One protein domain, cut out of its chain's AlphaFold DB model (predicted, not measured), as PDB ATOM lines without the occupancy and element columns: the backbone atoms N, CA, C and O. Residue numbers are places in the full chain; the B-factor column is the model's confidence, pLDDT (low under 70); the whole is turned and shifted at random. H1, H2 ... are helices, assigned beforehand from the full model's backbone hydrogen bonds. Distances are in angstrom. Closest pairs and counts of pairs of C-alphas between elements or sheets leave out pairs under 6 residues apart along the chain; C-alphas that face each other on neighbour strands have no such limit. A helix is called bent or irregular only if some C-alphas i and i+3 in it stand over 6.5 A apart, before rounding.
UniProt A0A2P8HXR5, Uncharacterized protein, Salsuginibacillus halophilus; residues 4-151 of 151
ATOM      1  N   MET A   4     132.562 114.004  66.767       86.50
ATOM      2  CA  MET A   4     133.423 113.348  67.750       86.50
ATOM      3  C   MET A   4     134.771 114.070  67.901       86.50
ATOM      4  O   MET A   4     135.248 114.251  69.014       86.50
ATOM      5  N   LEU A   5     135.375 114.535  66.797       86.06
ATOM      6  CA  LEU A   5     136.632 115.295  66.856       86.06
ATOM      7  C   LEU A   5     136.425 116.682  67.472       86.06
ATOM      8  O   LEU A   5     137.263 117.122  68.253       86.06
ATOM      9  N   THR A   6     135.312 117.352  67.147       87.81
ATOM     10  CA  THR A   6     134.935 118.606  67.813       87.81
ATOM     11  C   THR A   6     134.780 118.375  69.313       87.81
ATOM     12  O   THR A   6     135.384 119.089  70.101       87.81
ATOM     13  N   ALA A   7     134.029 117.346  69.706       87.19
ATOM     14  CA  ALA A   7     133.749 117.036  71.099       87.19
ATOM     15  C   ALA A   7     135.017 116.703  71.892       87.19
ATOM     16  O   ALA A   7     135.171 117.162  73.019       87.19
ATOM     17  N   LEU A   8     135.959 115.980  71.281       88.44
ATOM     18  CA  LEU A   8     137.256 115.688  71.889       88.44
ATOM     19  C   LEU A   8     138.092 116.963  72.089       88.44
ATOM     20  O   LEU A   8     138.704 117.135  73.137       88.44
ATOM     21  N   ALA A   9     138.091 117.879  71.117       90.56
ATOM     22  CA  ALA A   9     138.772 119.163  71.260       90.56
ATOM     23  C   ALA A   9     138.117 120.049  72.334       90.56
ATOM     24  O   ALA A   9     138.821 120.669  73.129       90.56
ATOM     25  N   VAL A  10     136.780 120.079  72.386       90.38
ATOM     26  CA  VAL A  10     135.998 120.793  73.410       90.38
ATOM     27  C   VAL A  10     136.308 120.249  74.794       90.38
ATOM     28  O   VAL A  10     136.585 121.030  75.697       90.38
ATOM     29  N   TRP A  11     136.318 118.925  74.946       92.12
ATOM     30  CA  TRP A  11     136.682 118.262  76.190       92.12
ATOM     31  C   TRP A  11     138.091 118.657  76.642       92.12
ATOM     32  O   TRP A  11     138.260 119.106  77.770       92.12
ATOM     33  N   SER A  12     139.089 118.605  75.759       91.19
ATOM     34  CA  SER A  12     140.454 119.008  76.116       91.19
ATOM     35  C   SER A  12     140.564 120.473  76.533       91.19
ATOM     36  O   SER A  12     141.216 120.781  77.528       91.19
ATOM     37  N   VAL A  13     139.920 121.386  75.796       91.81
ATOM     38  CA  VAL A  13     139.906 122.816  76.144       91.81
ATOM     39  C   VAL A  13     139.194 123.038  77.475       91.81
ATOM     40  O   VAL A  13     139.670 123.819  78.296       91.81
ATOM     41  N   PHE A  14     138.091 122.328  77.713       90.19
ATOM     42  CA  PHE A  14     137.354 122.372  78.967       90.19
ATOM     43  C   PHE A  14     138.225 121.913  80.140       90.19
ATOM     44  O   PHE A  14     138.361 122.658  81.104       90.19
ATOM     45  N   VAL A  15     138.873 120.748  80.043       90.19
ATOM     46  CA  VAL A  15     139.724 120.196  81.111       90.19
ATOM     47  C   VAL A  15     140.859 121.150  81.463       90.19
ATOM     48  O   VAL A  15     141.062 121.448  82.639       90.19
ATOM     49  N   VAL A  16     141.561 121.677  80.455       88.75
ATOM     50  CA  VAL A  16     142.664 122.625  80.673       88.75
ATOM     51  C   VAL A  16     142.156 123.920  81.306       88.75
ATOM     52  O   VAL A  16     142.746 124.408  82.267       88.75
ATOM     53  N   SER A  17     141.042 124.463  80.809       87.94
ATOM     54  CA  SER A  17     140.469 125.701  81.352       87.94
ATOM     55  C   SER A  17     140.012 125.513  82.796       87.94
ATOM     56  O   SER A  17     140.324 126.341  83.647       87.94
ATOM     57  N   MET A  18     139.324 124.410  83.095       86.56
ATOM     58  CA  MET A  18     138.818 124.139  84.438       86.56
ATOM     59  C   MET A  18     139.934 123.842  85.430       86.56
ATOM     60  O   MET A  18     139.916 124.402  86.518       86.56
ATOM     61  N   GLY A  19     140.938 123.039  85.070       84.50
ATOM     62  CA  GLY A  19     142.023 122.753  86.010       84.50
ATOM     63  C   GLY A  19     142.893 123.970  86.330       84.50
ATOM     64  O   GLY A  19     143.366 124.075  87.455       84.50
ATOM     65  N   ILE A  20     143.061 124.910  85.388       86.31
ATOM     66  CA  ILE A  20     143.807 126.159  85.628       86.31
ATOM     67  C   ILE A  20     142.979 127.161  86.440       86.31
ATOM     68  O   ILE A  20     143.505 127.794  87.353       86.31
ATOM     69  N   LEU A  21     141.704 127.352  86.087       86.19
ATOM     70  CA  LEU A  21     140.862 128.390  86.696       86.19
ATOM     71  C   LEU A  21     140.256 127.955  88.035       86.19
ATOM     72  O   LEU A  21     140.007 128.801  88.892       86.19
ATOM     73  N   PHE A  22     140.024 126.656  88.209       83.19
ATOM     74  CA  PHE A  22     139.360 126.072  89.371       83.19
ATOM     75  C   PHE A  22     140.138 124.852  89.888       83.19
ATOM     76  O   PHE A  22     139.634 123.731  89.846       83.19
ATOM     77  N   PRO A  23     141.378 125.030  90.371       83.25
ATOM     78  CA  PRO A  23     142.128 123.924  90.944       83.25
ATOM     79  C   PRO A  23     141.404 123.373  92.187       83.25
ATOM     80  O   PRO A  23     141.152 124.094  93.153       83.25
ATOM     81  N   VAL A  24     141.067 122.085  92.160       78.69
ATOM     82  CA  VAL A  24     140.460 121.324  93.249       78.69
ATOM     83  C   VAL A  24     141.549 120.932  94.254       78.69
ATOM     84  O   VAL A  24     142.465 120.179  93.909       78.69
ATOM     85  N   PRO A  25     141.468 121.382  95.517       69.44
ATOM     86  CA  PRO A  25     142.380 120.930  96.556       69.44
ATOM     87  C   PRO A  25     141.988 119.511  96.987       69.44
ATOM     88  O   PRO A  25     141.004 119.325  97.698       69.44
ATOM     89  N   THR A  26     142.732 118.495  96.539       64.56
ATOM     90  CA  THR A  26     142.425 117.094  96.892       64.56
ATOM     91  C   THR A  26     143.125 116.626  98.173       64.56
ATOM     92  O   THR A  26     142.625 115.726  98.847       64.56
ATOM     93  N   THR A  27     144.240 117.257  98.562       62.25
ATOM     94  CA  THR A  27     144.972 116.961  99.803       62.25
ATOM     95  C   THR A  27     145.563 118.227 100.433       62.25
ATOM     96  O   THR A  27     145.842 119.225  99.766       62.25
ATOM     97  N   ASN A  28     145.746 118.202 101.756       61.53
ATOM     98  CA  ASN A  28     146.437 119.271 102.476       61.53
ATOM     99  C   ASN A  28     147.954 119.130 102.230       61.53
ATOM    100  O   ASN A  28     148.487 118.039 102.426       61.53
ATOM    101  N   ASN A  29     148.637 120.224 101.860       67.31
ATOM    102  CA  ASN A  29     150.097 120.351 101.624       67.31
ATOM    103  C   ASN A  29     150.648 120.086 100.205       67.31
ATOM    104  O   ASN A  29     151.857 119.928 100.057       67.31
ATOM    105  N   VAL A  30     149.821 120.087  99.158       75.62
ATOM    106  CA  VAL A  30     150.298 120.021  97.755       75.62
ATOM    107  C   VAL A  30     150.605 121.411  97.207       75.62
ATOM    108  O   VAL A  30     149.928 122.386  97.548       75.62
ATOM    109  N   SER A  31     151.600 121.503  96.326       83.75
ATOM    110  CA  SER A  31     151.890 122.740  95.600       83.75
ATOM    111  C   SER A  31     150.747 123.104  94.637       83.75
ATOM    112  O   SER A  31     150.000 122.246  94.170       83.75
ATOM    113  N   THR A  32     150.615 124.388  94.283       83.81
ATOM    114  CA  THR A  32     149.577 124.876  93.348       83.81
ATOM    115  C   THR A  32     149.635 124.185  91.978       83.81
ATOM    116  O   THR A  32     148.605 123.973  91.336       83.81
ATOM    117  N   ILE A  33     150.837 123.803  91.534       85.06
ATOM    118  CA  ILE A  33     151.038 123.072  90.276       85.06
ATOM    119  C   ILE A  33     150.438 121.669  90.383       85.06
ATOM    120  O   ILE A  33     149.695 121.257  89.495       85.06
ATOM    121  N   GLU A  34     150.700 120.954  91.475       82.50
ATOM    122  CA  GLU A  34     150.142 119.616  91.689       82.50
ATOM    123  C   GLU A  34     148.616 119.671  91.795       82.50
ATOM    124  O   GLU A  34     147.945 118.902  91.118       82.50
ATOM    125  N   GLN A  35     148.047 120.643  92.516       82.94
ATOM    126  CA  GLN A  35     146.588 120.831  92.578       82.94
ATOM    127  C   GLN A  35     145.967 121.036  91.187       82.94
ATOM    128  O   GLN A  35     144.939 120.441  90.863       82.94
ATOM    129  N   THR A  36     146.615 121.829  90.330       85.38
ATOM    130  CA  THR A  36     146.184 122.045  88.936       85.38
ATOM    131  C   THR A  36     146.196 120.734  88.143       85.38
ATOM    132  O   THR A  36     145.232 120.409  87.450       85.38
ATOM    133  N   LEU A  37     147.266 119.946  88.275       84.56
ATOM    134  CA  LEU A  37     147.415 118.671  87.572       84.56
ATOM    135  C   LEU A  37     146.384 117.634  88.037       84.56
ATOM    136  O   LEU A  37     145.740 117.003  87.201       84.56
ATOM    137  N   GLN A  38     146.151 117.515  89.342       84.25
ATOM    138  CA  GLN A  38     145.112 116.638  89.896       84.25
ATOM    139  C   GLN A  38     143.710 117.043  89.411       84.25
ATOM    140  O   GLN A  38     142.867 116.195  89.110       84.25
ATOM    141  N   SER A  39     143.476 118.347  89.257       84.94
ATOM    142  CA  SER A  39     142.214 118.882  88.739       84.94
ATOM    143  C   SER A  39     141.968 118.496  87.286       84.94
ATOM    144  O   SER A  39     140.830 118.199  86.925       84.94
ATOM    145  N   PHE A  40     143.017 118.427  86.454       86.81
ATOM    146  CA  PHE A  40     142.879 117.908  85.089       86.81
ATOM    147  C   PHE A  40     142.354 116.474  85.079       86.81
ATOM    148  O   PHE A  40     141.524 116.141  84.237       86.81
ATOM    149  N   THR A  41     142.772 115.638  86.027       83.56
ATOM    150  CA  THR A  41     142.287 114.258  86.140       83.56
ATOM    151  C   THR A  41     140.832 114.193  86.578       83.56
ATOM    152  O   THR A  41     140.039 113.505  85.935       83.56
ATOM    153  N   VAL A  42     140.466 114.942  87.622       84.00
ATOM    154  CA  VAL A  42     139.089 114.984  88.139       84.00
ATOM    155  C   VAL A  42     138.136 115.491  87.059       84.00
ATOM    156  O   VAL A  42     137.215 114.777  86.654       84.00
ATOM    157  N   TYR A  43     138.384 116.686  86.520       84.56
ATOM    158  CA  TYR A  43     137.545 117.233  85.457       84.56
ATOM    159  C   TYR A  43     137.598 116.371  84.202       84.56
ATOM    160  O   TYR A  43     136.561 116.165  83.576       84.56
ATOM    161  N   GLY A  44     138.759 115.819  83.848       81.69
ATOM    162  CA  GLY A  44     138.921 114.922  82.709       81.69
ATOM    163  C   GLY A  44     138.012 113.704  82.794       81.69
ATOM    164  O   GLY A  44     137.245 113.469  81.860       81.69
ATOM    165  N   PHE A  45     138.024 112.985  83.916       80.62
ATOM    166  CA  PHE A  45     137.216 111.781  84.114       80.62
ATOM    167  C   PHE A  45     135.712 112.076  84.104       80.62
ATOM    168  O   PHE A  45     134.963 111.454  83.348       80.62
ATOM    169  N   PHE A  46     135.266 113.056  84.897       77.75
ATOM    170  CA  PHE A  46     133.837 113.352  85.032       77.75
ATOM    171  C   PHE A  46     133.237 114.001  83.785       77.75
ATOM    172  O   PHE A  46     132.055 113.808  83.502       77.75
ATOM    173  N   SER A  47     134.034 114.746  83.016       78.75
ATOM    174  CA  SER A  47     133.529 115.461  81.842       78.75
ATOM    175  C   SER A  47     133.666 114.690  80.529       78.75
ATOM    176  O   SER A  47     132.985 115.037  79.565       78.75
ATOM    177  N   LEU A  48     134.485 113.629  80.466       79.19
ATOM    178  CA  LEU A  48     134.735 112.891  79.221       79.19
ATOM    179  C   LEU A  48     133.441 112.351  78.616       79.19
ATOM    180  O   LEU A  48     133.118 112.651  77.470       79.19
ATOM    181  N   LEU A  49     132.677 111.573  79.381       78.31
ATOM    182  CA  LEU A  49     131.458 110.949  78.876       78.31
ATOM    183  C   LEU A  49     130.373 111.974  78.478       78.31
ATOM    184  O   LEU A  49     129.887 111.903  77.341       78.31
ATOM    185  N   PRO A  50     130.010 112.950  79.335       77.19
ATOM    186  CA  PRO A  50     128.983 113.930  78.992       77.19
ATOM    187  C   PRO A  50     129.409 114.898  77.877       77.19
ATOM    188  O   PRO A  50     128.586 115.251  77.035       77.19
ATOM    189  N   ILE A  51     130.678 115.309  77.789       82.25
ATOM    190  CA  ILE A  51     131.107 116.234  76.725       82.25
ATOM    191  C   ILE A  51     131.328 115.490  75.406       82.25
ATOM    192  O   ILE A  51     130.836 115.929  74.363       82.25
ATOM    193  N   VAL A  52     132.044 114.363  75.430       82.94
ATOM    194  CA  VAL A  52     132.439 113.665  74.201       82.94
ATOM    195  C   VAL A  52     131.255 112.949  73.560       82.94
ATOM    196  O   VAL A  52     131.027 113.120  72.365       82.94
ATOM    197  N   PHE A  53     130.473 112.178  74.323       81.12
ATOM    198  CA  PHE A  53     129.382 111.381  73.748       81.12
ATOM    199  C   PHE A  53     128.058 112.139  73.724       81.12
ATOM    200  O   PHE A  53     127.448 112.269  72.658       81.12
ATOM    201  N   TYR A  54     127.619 112.668  74.869       80.56
ATOM    202  CA  TYR A  54     126.347 113.390  74.931       80.56
ATOM    203  C   TYR A  54     126.427 114.721  74.168       80.56
ATOM    204  O   TYR A  54     125.587 114.971  73.304       80.56
ATOM    205  N   GLY A  55     127.487 115.512  74.368       81.31
ATOM    206  CA  GLY A  55     127.715 116.752  73.620       81.31
ATOM    207  C   GLY A  55     127.786 116.548  72.102       81.31
ATOM    208  O   GLY A  55     127.132 117.279  71.355       81.31
ATOM    209  N   ALA A  56     128.490 115.515  71.619       85.00
ATOM    210  CA  ALA A  56     128.515 115.197  70.186       85.00
ATOM    211  C   ALA A  56     127.132 114.822  69.637       85.00
ATOM    212  O   ALA A  56     126.774 115.263  68.541       85.00
ATOM    213  N   GLY A  57     126.357 114.035  70.391       84.62
ATOM    214  CA  GLY A  57     124.994 113.651  70.024       84.62
ATOM    215  C   GLY A  57     124.054 114.854  69.951       84.62
ATOM    216  O   GLY A  57     123.409 115.071  68.923       84.62
ATOM    217  N   VAL A  58     124.038 115.685  70.997       84.25
ATOM    218  CA  VAL A  58     123.255 116.930  71.040       84.25
ATOM    219  C   VAL A  58     123.643 117.849  69.889       84.25
ATOM    220  O   VAL A  58     122.764 118.346  69.192       84.25
ATOM    221  N   SER A  59     124.939 118.028  69.625       82.88
ATOM    222  CA  SER A  59     125.406 118.879  68.528       82.88
ATOM    223  C   SER A  59     124.992 118.350  67.154       82.88
ATOM    224  O   SER A  59     124.624 119.124  66.267       82.88
ATOM    225  N   TYR A  60     125.014 117.028  66.962       85.75
ATOM    226  CA  TYR A  60     124.533 116.406  65.731       85.75
ATOM    227  C   TYR A  60     123.037 116.667  65.512       85.75
ATOM    228  O   TYR A  60     122.645 117.092  64.422       85.75
ATOM    229  N   ILE A  61     122.220 116.466  66.552       86.50
ATOM    230  CA  ILE A  61     120.773 116.713  66.509       86.50
ATOM    231  C   ILE A  61     120.495 118.202  66.282       86.50
ATOM    232  O   ILE A  61     119.733 118.542  65.383       86.50
ATOM    233  N   ALA A  62     121.163 119.090  67.023       83.94
ATOM    234  CA  ALA A  62     121.023 120.540  66.912       83.94
ATOM    235  C   ALA A  62     121.248 121.034  65.480       83.94
ATOM    236  O   ALA A  62     120.448 121.801  64.948       83.94
ATOM    237  N   ASP A  63     122.311 120.562  64.833       81.12
ATOM    238  CA  ASP A  63     122.629 120.930  63.457       81.12
ATOM    239  C   ASP A  63     121.684 120.304  62.432       81.12
ATOM    240  O   ASP A  63     121.358 120.934  61.423       81.12
ATOM    241  N   TRP A  64     121.252 119.061  62.659       84.81
ATOM    242  CA  TRP A  64     120.253 118.415  61.811       84.81
ATOM    243  C   TRP A  64     118.927 119.182  61.845       84.81
ATOM    244  O   TRP A  64     118.393 119.528  60.790       84.81
ATOM    245  N   THR A  65     118.459 119.541  63.040       83.00
ATOM    246  CA  THR A  65     117.258 120.352  63.245       83.00
ATOM    247  C   THR A  65     117.435 121.759  62.664       83.00
ATOM    248  O   THR A  65     116.595 122.203  61.887       83.00
ATOM    249  N   ALA A  66     118.541 122.453  62.944       81.81
ATOM    250  CA  ALA A  66     118.762 123.815  62.444       81.81
ATOM    251  C   ALA A  66     118.684 123.899  60.908       81.81
ATOM    252  O   ALA A  66     118.015 124.786  60.372       81.81
ATOM    253  N   ARG A  67     119.278 122.926  60.200       81.19
ATOM    254  CA  ARG A  67     119.208 122.834  58.731       81.19
ATOM    255  C   ARG A  67     117.806 122.543  58.199       81.19
ATOM    256  O   ARG A  67     117.484 122.993  57.100       81.19
ATOM    257  N   ALA A  68     116.996 121.791  58.944       83.00
ATOM    258  CA  ALA A  68     115.627 121.465  58.552       83.00
ATOM    259  C   ALA A  68     114.671 122.662  58.701       83.00
ATOM    260  O   ALA A  68     113.767 122.817  57.883       83.00
ATOM    261  N   PHE A  69     114.876 123.512  59.713       79.44
ATOM    262  CA  PHE A  69     113.919 124.566  60.071       79.44
ATOM    263  C   PHE A  69     114.242 125.955  59.507       79.44
ATOM    264  O   PHE A  69     113.319 126.679  59.140       79.44
ATOM    265  N   SER A  70     115.510 126.376  59.437       66.19
ATOM    266  CA  SER A  70     115.826 127.719  58.931       66.19
ATOM    267  C   SER A  70     117.260 127.841  58.438       66.19
ATOM    268  O   SER A  70     118.195 127.987  59.223       66.19
ATOM    269  N   LYS A  71     117.426 127.892  57.112       70.00
ATOM    270  CA  LYS A  71     118.717 128.226  56.485       70.00
ATOM    271  C   LYS A  71     119.185 129.646  56.821       70.00
ATOM    272  O   LYS A  71     120.379 129.905  56.834       70.00
ATOM    273  N   GLN A  72     118.255 130.567  57.084       71.31
ATOM    274  CA  GLN A  72     118.565 131.984  57.297       71.31
ATOM    275  C   GLN A  72     119.049 132.276  58.728       71.31
ATOM    276  O   GLN A  72     119.787 133.235  58.941       71.31
ATOM    277  N   HIS A  73     118.692 131.424  59.696       75.06
ATOM    278  CA  HIS A  73     119.077 131.560  61.107       75.06
ATOM    279  C   HIS A  73     119.789 130.320  61.666       75.06
ATOM    280  O   HIS A  73     119.806 130.116  62.879       75.06
ATOM    281  N   GLU A  74     120.406 129.504  60.805       77.00
ATOM    282  CA  GLU A  74     121.007 128.210  61.169       77.00
ATOM    283  C   GLU A  74     121.929 128.306  62.401       77.00
ATOM    284  O   GLU A  74     121.845 127.486  63.316       77.00
ATOM    285  N   HIS A  75     122.769 129.345  62.467       79.94
ATOM    286  CA  HIS A  75     123.705 129.550  63.576       79.94
ATOM    287  C   HIS A  75     123.012 129.859  64.904       79.94
ATOM    288  O   HIS A  75     123.376 129.284  65.927       79.94
ATOM    289  N   PHE A  76     122.012 130.743  64.890       80.69
ATOM    290  CA  PHE A  76     121.287 131.130  66.097       80.69
ATOM    291  C   PHE A  76     120.432 129.969  66.615       80.69
ATOM    292  O   PHE A  76     120.469 129.656  67.802       80.69
ATOM    293  N   THR A  77     119.750 129.255  65.717       81.81
ATOM    294  CA  THR A  77     118.977 128.057  66.070       81.81
ATOM    295  C   THR A  77     119.876 126.963  66.641       81.81
ATOM    296  O   THR A  77     119.552 126.380  67.672       81.81
ATOM    297  N   SER A  78     121.036 126.702  66.030       79.81
ATOM    298  CA  SER A  78     121.982 125.710  66.554       79.81
ATOM    299  C   SER A  78     122.535 126.112  67.927       79.81
ATOM    300  O   SER A  78     122.636 125.255  68.804       79.81
ATOM    301  N   PHE A  79     122.815 127.400  68.163       83.56
ATOM    302  CA  PHE A  79     123.203 127.894  69.489       83.56
ATOM    303  C   PHE A  79     122.114 127.631  70.532       83.56
ATOM    304  O   PHE A  79     122.384 127.002  71.556       83.56
ATOM    305  N   LEU A  80     120.872 128.036  70.250       86.06
ATOM    306  CA  LEU A  80     119.744 127.809  71.154       86.06
ATOM    307  C   LEU A  80     119.529 126.322  71.447       86.06
ATOM    308  O   LEU A  80     119.205 125.973  72.577       86.06
ATOM    309  N   MET A  81     119.762 125.442  70.473       84.94
ATOM    310  CA  MET A  81     119.667 123.994  70.664       84.94
ATOM    311  C   MET A  81     120.794 123.443  71.550       84.94
ATOM    312  O   MET A  81     120.530 122.559  72.360       84.94
ATOM    313  N   HIS A  82     122.020 123.977  71.468       84.62
ATOM    314  CA  HIS A  82     123.102 123.605  72.395       84.62
ATOM    315  C   HIS A  82     122.790 124.058  73.827       84.62
ATOM    316  O   HIS A  82     122.952 123.276  74.762       84.62
ATOM    317  N   ILE A  83     122.280 125.283  74.000       86.06
ATOM    318  CA  ILE A  83     121.856 125.784  75.316       86.06
ATOM    319  C   ILE A  83     120.669 124.978  75.846       86.06
ATOM    320  O   ILE A  83     120.692 124.541  76.990       86.06
ATOM    321  N   THR A  84     119.666 124.701  75.015       85.19
ATOM    322  CA  THR A  84     118.516 123.865  75.394       85.19
ATOM    323  C   THR A  84     118.959 122.459  75.787       85.19
ATOM    324  O   THR A  84     118.503 121.944  76.800       85.19
ATOM    325  N   GLY A  85     119.891 121.854  75.044       80.38
ATOM    326  CA  GLY A  85     120.479 120.565  75.404       80.38
ATOM    327  C   GLY A  85     121.171 120.596  76.769       80.38
ATOM    328  O   GLY A  85     120.954 119.707  77.586       80.38
ATOM    329  N   ALA A  86     121.923 121.660  77.068       80.44
ATOM    330  CA  ALA A  86     122.526 121.856  78.387       80.44
ATOM    331  C   ALA A  86     121.475 122.023  79.499       80.44
ATOM    332  O   ALA A  86     121.621 121.458  80.580       80.44
ATOM    333  N   LEU A  87     120.391 122.755  79.227       83.56
ATOM    334  CA  LEU A  87     119.280 122.939  80.165       83.56
ATOM    335  C   LEU A  87     118.504 121.638  80.412       83.56
ATOM    336  O   LEU A  87     118.065 121.399  81.531       83.56
ATOM    337  N   ILE A  88     118.371 120.768  79.408       81.25
ATOM    338  CA  ILE A  88     117.759 119.439  79.566       81.25
ATOM    339  C   ILE A  88     118.629 118.532  80.442       81.25
ATOM    340  O   ILE A  88     118.097 117.665  81.130       81.25
ATOM    341  N   ALA A  89     119.947 118.736  80.454       73.50
ATOM    342  CA  ALA A  89     120.840 118.029  81.363       73.50
ATOM    343  C   ALA A  89     120.735 118.537  82.819       73.50
ATOM    344  O   ALA A  89     121.121 117.815  83.734       73.50
ATOM    345  N   ALA A  90     120.168 119.731  83.057       72.56
ATOM    346  CA  ALA A  90     120.073 120.361  84.381       72.56
ATOM    347  C   ALA A  90     119.458 119.481  85.489       72.56
ATOM    348  O   ALA A  90     120.041 119.428  86.569       72.56
ATOM    349  N   PRO A  91     118.343 118.756  85.260       75.94
ATOM    350  CA  PRO A  91     117.717 117.919  86.287       75.94
ATOM    351  C   PRO A  91     118.555 116.705  86.706       75.94
ATOM    352  O   PRO A  91     118.198 116.034  87.668       75.94
ATOM    353  N   PHE A  92     119.631 116.397  85.977       71.62
ATOM    354  CA  PHE A  92     120.528 115.277  86.263       71.62
ATOM    355  C   PHE A  92     121.762 115.699  87.072       71.62
ATOM    356  O   PHE A  92     122.626 114.865  87.338       71.62
ATOM    357  N   PHE A  93     121.867 116.979  87.444       71.06
ATOM    358  CA  PHE A  93     122.947 117.482  88.283       71.06
ATOM    359  C   PHE A  93     122.451 117.739  89.703       71.06
ATOM    360  O   PHE A  93     121.664 118.652  89.940       71.06
ATOM    361  N   ASP A  94     122.996 116.983  90.652       67.31
ATOM    362  CA  ASP A  94     122.742 117.183  92.084       67.31
ATOM    363  C   ASP A  94     123.484 118.410  92.653       67.31
ATOM    364  O   ASP A  94     123.195 118.867  93.758       67.31
ATOM    365  N   PHE A  95     124.434 118.971  91.891       70.06
ATOM    366  CA  PHE A  95     125.288 120.082  92.313       70.06
ATOM    367  C   PHE A  95     125.166 121.285  91.360       70.06
ATOM    368  O   PHE A  95     125.342 121.115  90.147       70.06
ATOM    369  N   PRO A  96     124.950 122.514  91.875       68.44
ATOM    370  CA  PRO A  96     124.880 123.731  91.057       68.44
ATOM    371  C   PRO A  96     126.128 123.969  90.194       68.44
ATOM    372  O   PRO A  96     126.022 124.445  89.062       68.44
ATOM    373  N   ASP A  97     127.304 123.588  90.695       70.12
ATOM    374  CA  ASP A  97     128.574 123.740  89.979       70.12
ATOM    375  C   ASP A  97     128.621 122.858  88.725       70.12
ATOM    376  O   ASP A  97     129.053 123.298  87.659       70.12
ATOM    377  N   ALA A  98     128.084 121.636  88.808       69.75
ATOM    378  CA  ALA A  98     128.011 120.719  87.673       69.75
ATOM    379  C   ALA A  98     127.082 121.244  86.564       69.75
ATOM    380  O   ALA A  98     127.368 121.083  85.373       69.75
ATOM    381  N   PHE A  99     126.014 121.952  86.940       77.94
ATOM    382  CA  PHE A  99     125.162 122.651  85.982       77.94
ATOM    383  C   PHE A  99     125.910 123.797  85.277       77.94
ATOM    384  O   PHE A  99     125.885 123.877  84.044       77.94
ATOM    385  N   MET A 100     126.639 124.638  86.020       79.56
ATOM    386  CA  MET A 100     127.439 125.727  85.437       79.56
ATOM    387  C   MET A 100     128.525 125.203  84.493       79.56
ATOM    388  O   MET A 100     128.698 125.721  83.386       79.56
ATOM    389  N   PHE A 101     129.208 124.127  84.875       80.38
ATOM    390  CA  PHE A 101     130.188 123.456  84.026       80.38
ATOM    391  C   PHE A 101     129.575 122.911  82.737       80.38
ATOM    392  O   PHE A 101     130.178 123.027  81.670       80.38
ATOM    393  N   THR A 102     128.352 122.394  82.803       77.25
ATOM    394  CA  THR A 102     127.635 121.898  81.623       77.25
ATOM    395  C   THR A 102     127.237 123.029  80.679       77.25
ATOM    396  O   THR A 102     127.365 122.889  79.460       77.25
ATOM    397  N   LEU A 103     126.829 124.182  81.218       83.56
ATOM    398  CA  LEU A 103     126.551 125.373  80.418       83.56
ATOM    399  C   LEU A 103     127.821 125.877  79.712       83.56
ATOM    400  O   LEU A 103     127.797 126.148  78.509       83.56
ATOM    401  N   ILE A 104     128.946 125.940  80.434       84.75
ATOM    402  CA  ILE A 104     130.252 126.325  79.877       84.75
ATOM    403  C   ILE A 104     130.675 125.349  78.775       84.75
ATOM    404  O   ILE A 104     131.082 125.781  77.696       84.75
ATOM    405  N   ALA A 105     130.531 124.042  79.005       83.56
ATOM    406  CA  ALA A 105     130.840 123.022  78.012       83.56
ATOM    407  C   ALA A 105     129.974 123.164  76.751       83.56
ATOM    408  O   ALA A 105     130.498 123.067  75.644       83.56
ATOM    409  N   ALA A 106     128.677 123.452  76.887       84.56
ATOM    410  CA  ALA A 106     127.781 123.650  75.748       84.56
ATOM    411  C   ALA A 106     128.130 124.899  74.923       84.56
ATOM    412  O   ALA A 106     128.113 124.849  73.689       84.56
ATOM    413  N   VAL A 107     128.505 125.999  75.587       87.12
ATOM    414  CA  VAL A 107     128.997 127.213  74.917       87.12
ATOM    415  C   VAL A 107     130.317 126.933  74.198       87.12
ATOM    416  O   VAL A 107     130.437 127.251  73.015       87.12
ATOM    417  N   LEU A 108     131.280 126.290  74.867       87.06
ATOM    418  CA  LEU A 108     132.551 125.882  74.257       87.06
ATOM    419  C   LEU A 108     132.326 124.978  73.045       87.06
ATOM    420  O   LEU A 108     132.994 125.151  72.026       87.06
ATOM    421  N   PHE A 109     131.365 124.058  73.136       86.00
ATOM    422  CA  PHE A 109     130.998 123.176  72.037       86.00
ATOM    423  C   PHE A 109     130.526 123.965  70.826       86.00
ATOM    424  O   PHE A 109     131.063 123.786  69.733       86.00
ATOM    425  N   PHE A 110     129.567 124.870  71.018       86.25
ATOM    426  CA  PHE A 110     129.068 125.708  69.936       86.25
ATOM    427  C   PHE A 110     130.183 126.558  69.313       86.25
ATOM    428  O   PHE A 110     130.317 126.590  68.089       86.25
ATOM    429  N   VAL A 111     131.000 127.217  70.140       88.69
ATOM    430  CA  VAL A 111     132.086 128.085  69.665       88.69
ATOM    431  C   VAL A 111     133.088 127.286  68.837       88.69
ATOM    432  O   VAL A 111     133.315 127.627  67.677       88.69
ATOM    433  N   LEU A 112     133.635 126.194  69.377       88.00
ATOM    434  CA  LEU A 112     134.635 125.386  68.676       88.00
ATOM    435  C   LEU A 112     134.067 124.720  67.423       88.00
ATOM    436  O   LEU A 112     134.741 124.697  66.394       88.00
ATOM    437  N   ASP A 113     132.828 124.230  67.463       84.75
ATOM    438  CA  ASP A 113     132.180 123.647  66.287       84.75
ATOM    439  C   ASP A 113     132.050 124.666  65.147       84.75
ATOM    440  O   ASP A 113     132.368 124.357  63.994       84.75
ATOM    441  N   ARG A 114     131.660 125.908  65.462       85.44
ATOM    442  CA  ARG A 114     131.556 126.987  64.471       85.44
ATOM    443  C   ARG A 114     132.910 127.479  63.996       85.44
ATOM    444  O   ARG A 114     133.080 127.654  62.791       85.44
ATOM    445  N   THR A 115     133.881 127.632  64.891       86.94
ATOM    446  CA  THR A 115     135.257 127.972  64.514       86.94
ATOM    447  C   THR A 115     135.813 126.936  63.546       86.94
ATOM    448  O   THR A 115     136.303 127.294  62.478       86.94
ATOM    449  N   PHE A 116     135.670 125.647  63.846       86.50
ATOM    450  CA  PHE A 116     136.148 124.600  62.954       86.50
ATOM    451  C   PHE A 116     135.364 124.505  61.647       86.50
ATOM    452  O   PHE A 116     135.958 124.221  60.607       86.50
ATOM    453  N   ALA A 117     134.055 124.762  61.660       83.19
ATOM    454  CA  ALA A 117     133.271 124.845  60.433       83.19
ATOM    455  C   ALA A 117     133.809 125.953  59.511       83.19
ATOM    456  O   ALA A 117     134.092 125.680  58.343       83.19
ATOM    457  N   LEU A 118     134.038 127.156  60.051       84.06
ATOM    458  CA  LEU A 118     134.573 128.310  59.317       84.06
ATOM    459  C   LEU A 118     136.015 128.103  58.837       84.06
ATOM    460  O   LEU A 118     136.372 128.556  57.755       84.06
ATOM    461  N   LEU A 119     136.837 127.381  59.599       84.56
ATOM    462  CA  LEU A 119     138.208 127.034  59.209       84.56
ATOM    463  C   LEU A 119     138.283 125.846  58.238       84.56
ATOM    464  O   LEU A 119     139.368 125.461  57.828       84.56
ATOM    465  N   SER A 120     137.156 125.234  57.869       84.94
ATOM    466  CA  SER A 120     137.120 124.056  56.992       84.94
ATOM    467  C   SER A 120     136.498 124.328  55.620       84.94
ATOM    468  O   SER A 120     136.055 123.394  54.950       84.94
ATOM    469  N   LEU A 121     136.475 125.596  55.193       83.31
ATOM    470  CA  LEU A 121     135.867 126.015  53.926       83.31
ATOM    471  C   LEU A 121     136.618 125.475  52.702       83.31
ATOM    472  O   LEU A 121     135.989 125.209  51.677       83.31
ATOM    473  N   ARG A 122     137.942 125.279  52.791       83.69
ATOM    474  CA  ARG A 122     138.750 124.677  51.715       83.69
ATOM    475  C   ARG A 122     139.260 123.275  52.078       83.69
ATOM    476  O   ARG A 122     139.482 122.992  53.255       83.69
ATOM    477  N   PRO A 123     139.538 122.394  51.093       80.88
ATOM    478  CA  PRO A 123     139.954 121.010  51.357       80.88
ATOM    479  C   PRO A 123     141.223 120.879  52.213       80.88
ATOM    480  O   PRO A 123     141.276 120.055  53.125       80.88
ATOM    481  N   PHE A 124     142.235 121.712  51.951       85.00
ATOM    482  CA  PHE A 124     143.482 121.731  52.722       85.00
ATOM    483  C   PHE A 124     143.263 122.224  54.161       85.00
ATOM    484  O   PHE A 124     143.769 121.633  55.114       85.00
ATOM    485  N   GLU A 125     142.443 123.258  54.333       82.88
ATOM    486  CA  GLU A 125     142.104 123.821  55.642       82.88
ATOM    487  C   GLU A 125     141.259 122.834  56.464       82.88
ATOM    488  O   GLU A 125     141.494 122.642  57.656       82.88
ATOM    489  N   ALA A 126     140.348 122.100  55.816       81.12
ATOM    490  CA  ALA A 126     139.578 121.028  56.441       81.12
ATOM    491  C   ALA A 126     140.469 119.873  56.928       81.12
ATOM    492  O   ALA A 126     140.200 119.282  57.978       81.12
ATOM    493  N   PHE A 127     141.530 119.544  56.189       85.69
ATOM    494  CA  PHE A 127     142.519 118.553  56.608       85.69
ATOM    495  C   PHE A 127     143.321 119.028  57.826       85.69
ATOM    496  O   PHE A 127     143.437 118.279  58.801       85.69
ATOM    497  N   LEU A 128     143.822 120.267  57.801       86.00
ATOM    498  CA  LEU A 128     144.543 120.861  58.929       86.00
ATOM    499  C   LEU A 128     143.661 120.944  60.175       86.00
ATOM    500  O   LEU A 128     144.057 120.471  61.234       86.00
ATOM    501  N   THR A 129     142.431 121.432  60.030       86.56
ATOM    502  CA  THR A 129     141.480 121.595  61.135       86.56
ATOM    503  C   THR A 129     141.184 120.270  61.838       86.56
ATOM    504  O   THR A 129     141.182 120.205  63.066       86.56
ATOM    505  N   ARG A 130     141.019 119.170  61.087       85.56
ATOM    506  CA  ARG A 130     140.849 117.828  61.679       85.56
ATOM    507  C   ARG A 130     142.069 117.395  62.493       85.56
ATOM    508  O   ARG A 130     141.900 116.812  63.561       85.56
ATOM    509  N   ARG A 131     143.280 117.670  61.999       88.06
ATOM    510  CA  ARG A 131     144.527 117.353  62.712       88.06
ATOM    511  C   ARG A 131     144.709 118.226  63.946       88.06
ATOM    512  O   ARG A 131     145.112 117.700  64.972       88.06
ATOM    513  N   CYS A 132     144.358 119.508  63.873       87.38
ATOM    514  CA  CYS A 132     144.359 120.409  65.022       87.38
ATOM    515  C   CYS A 132     143.382 119.933  66.100       87.38
ATOM    516  O   CYS A 132     143.781 119.801  67.250       87.38
ATOM    517  N   ALA A 133     142.139 119.601  65.735       88.19
ATOM    518  CA  ALA A 133     141.153 119.083  66.682       88.19
ATOM    519  C   ALA A 133     141.628 117.780  67.347       88.19
ATOM    520  O   ALA A 133     141.531 117.635  68.562       88.19
ATOM    521  N   LEU A 134     142.211 116.862  66.567       87.75
ATOM    522  CA  LEU A 134     142.800 115.633  67.099       87.75
ATOM    523  C   LEU A 134     143.985 115.923  68.029       87.75
ATOM    524  O   LEU A 134     144.068 115.341  69.102       87.75
ATOM    525  N   PHE A 135     144.887 116.820  67.636       89.75
ATOM    526  CA  PHE A 135     146.051 117.197  68.433       89.75
ATOM    527  C   PHE A 135     145.635 117.821  69.769       89.75
ATOM    528  O   PHE A 135     146.136 117.410  70.812       89.75
ATOM    529  N   ILE A 136     144.677 118.750  69.760       91.12
ATOM    530  CA  ILE A 136     144.100 119.339  70.976       91.12
ATOM    531  C   ILE A 136     143.463 118.240  71.840       91.12
ATOM    532  O   ILE A 136     143.743 118.149  73.035       91.12
ATOM    533  N   GLY A 137     142.681 117.354  71.217       86.56
ATOM    534  CA  GLY A 137     142.102 116.165  71.844       86.56
ATOM    535  C   GLY A 137     143.131 115.316  72.597       86.56
ATOM    536  O   GLY A 137     142.997 115.058  73.791       86.56
ATOM    537  N   LEU A 138     144.210 114.943  71.910       88.69
ATOM    538  CA  LEU A 138     145.295 114.145  72.479       88.69
ATOM    539  C   LEU A 138     146.018 114.872  73.617       88.69
ATOM    540  O   LEU A 138     146.310 114.245  74.629       88.69
ATOM    541  N   ASN A 139     146.271 116.178  73.500       88.12
ATOM    542  CA  ASN A 139     146.923 116.938  74.573       88.12
ATOM    543  C   ASN A 139     146.082 116.976  75.856       88.12
ATOM    544  O   ASN A 139     146.642 116.844  76.939       88.12
ATOM    545  N   GLY A 140     144.753 117.082  75.756       85.56
ATOM    546  CA  GLY A 140     143.878 116.962  76.930       85.56
ATOM    547  C   GLY A 140     143.929 115.570  77.567       85.56
ATOM    548  O   GLY A 140     143.979 115.455  78.792       85.56
ATOM    549  N   ALA A 141     144.020 114.513  76.754       85.50
ATOM    550  CA  ALA A 141     144.219 113.149  77.249       85.50
ATOM    551  C   ALA A 141     145.563 112.989  77.972       85.50
ATOM    552  O   ALA A 141     145.601 112.451  79.079       85.50
ATOM    553  N   PHE A 142     146.643 113.525  77.401       87.00
ATOM    554  CA  PHE A 142     147.950 113.552  78.057       87.00
ATOM    555  C   PHE A 142     147.926 114.354  79.361       87.00
ATOM    556  O   PHE A 142     148.443 113.867  80.361       87.00
ATOM    557  N   ALA A 143     147.292 115.529  79.388       84.88
ATOM    558  CA  ALA A 143     147.173 116.345  80.599       84.88
ATOM    559  C   ALA A 143     146.422 115.605  81.721       84.88
ATOM    560  O   ALA A 143     146.874 115.590  82.863       84.88
ATOM    561  N   THR A 144     145.328 114.921  81.374       85.06
ATOM    562  CA  THR A 144     144.539 114.097  82.305       85.06
ATOM    563  C   THR A 144     145.360 112.922  82.853       85.06
ATOM    564  O   THR A 144     145.299 112.626  84.047       85.06
ATOM    565  N   MET A 145     146.142 112.262  81.989       84.81
ATOM    566  CA  MET A 145     146.990 111.123  82.354       84.81
ATOM    567  C   MET A 145     148.166 111.541  83.243       84.81
ATOM    568  O   MET A 145     148.428 110.878  84.239       84.81
ATOM    569  N   ILE A 146     148.852 112.640  82.910       84.12
ATOM    570  CA  ILE A 146     149.947 113.180  83.729       84.12
ATOM    571  C   ILE A 146     149.426 113.534  85.123       84.12
ATOM    572  O   ILE A 146     150.040 113.137  86.109       84.12
ATOM    573  N   GLY A 147     148.269 114.198  85.206       76.38
ATOM    574  CA  GLY A 147     147.622 114.484  86.486       76.38
ATOM    575  C   GLY A 147     147.371 113.235  87.332       76.38
ATOM    576  O   GLY A 147     147.646 113.248  88.528       76.38
ATOM    577  N   GLY A 148     146.945 112.135  86.702       74.19
ATOM    578  CA  GLY A 148     146.608 110.888  87.393       74.19
ATOM    579  C   GLY A 148     147.818 110.048  87.800       74.19
ATOM    580  O   GLY A 148     147.685 109.154  88.623       74.19
ATOM    581  N   ILE A 149     148.999 110.311  87.234       76.94
ATOM    582  CA  ILE A 149     150.260 109.685  87.666       76.94
ATOM    583  C   ILE A 149     150.810 110.382  88.923       76.94
ATOM    584  O   ILE A 149     151.578 109.781  89.669       76.94
ATOM    585  N   MET A 150     150.443 111.649  89.145       64.62
ATOM    586  CA  MET A 150     150.927 112.467  90.266       64.62
ATOM    587  C   MET A 150     149.983 112.472  91.484       64.62
ATOM    588  O   MET A 150     150.331 113.057  92.509       64.62
ATOM    589  N   THR A 151     148.803 111.852  91.374       59.47
ATOM    590  CA  THR A 151     147.902 111.505  92.493       59.47
ATOM    591  C   THR A 151     148.267 110.161  93.096       59.47
ATOM    592  O   THR A 151     148.268 110.063  94.340       59.47
TER     593      THR A 151
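What this domain is: This is residues 4 to 151 of the 151 residues of an uncharacterized protein of Salsuginibacillus halophilus (UniProt A0A2P8HXR5). A flat slab of helices has H5, H1, H4 and H3 in turn across it, with bent H2 touching these four. The printed part has 148 residues with five named helices, H1 to H5: all helix. It is compact, radius of gyration of the C-alphas 16.4 A, spanning 56 by 40 by 20 A.

Where its parts are: H1, residues 4 to 21, begins at C-alpha 4 (133.423, 113.348, 67.750). H2, 32 to 69, assigned as one helix by its hydrogen bonds, is bent, C-alphas 46 and 49 being 7.0 A apart; its arms are H2a, 32 to 46, and H2b, 49 to 69. H3, 74 to 92, is only just irregular, C-alphas 88 and 91 being 6.9 A apart. H4 is 96 to 118; H5 is 123 to 149.

How they stand to each other: H1 touches H5, the closest C-alphas, Ser 12 and Gly 140, 4.1 A apart. O i to N i+4 pairs are within hydrogen-bond range throughout H1, H2a, H4 and H5, 15 of 17 in H2b, 13 of 15 in H3.

The domain as a whole: The printed part has no cut; pLDDT is under 70 in 11 residues, among them 25 to 29.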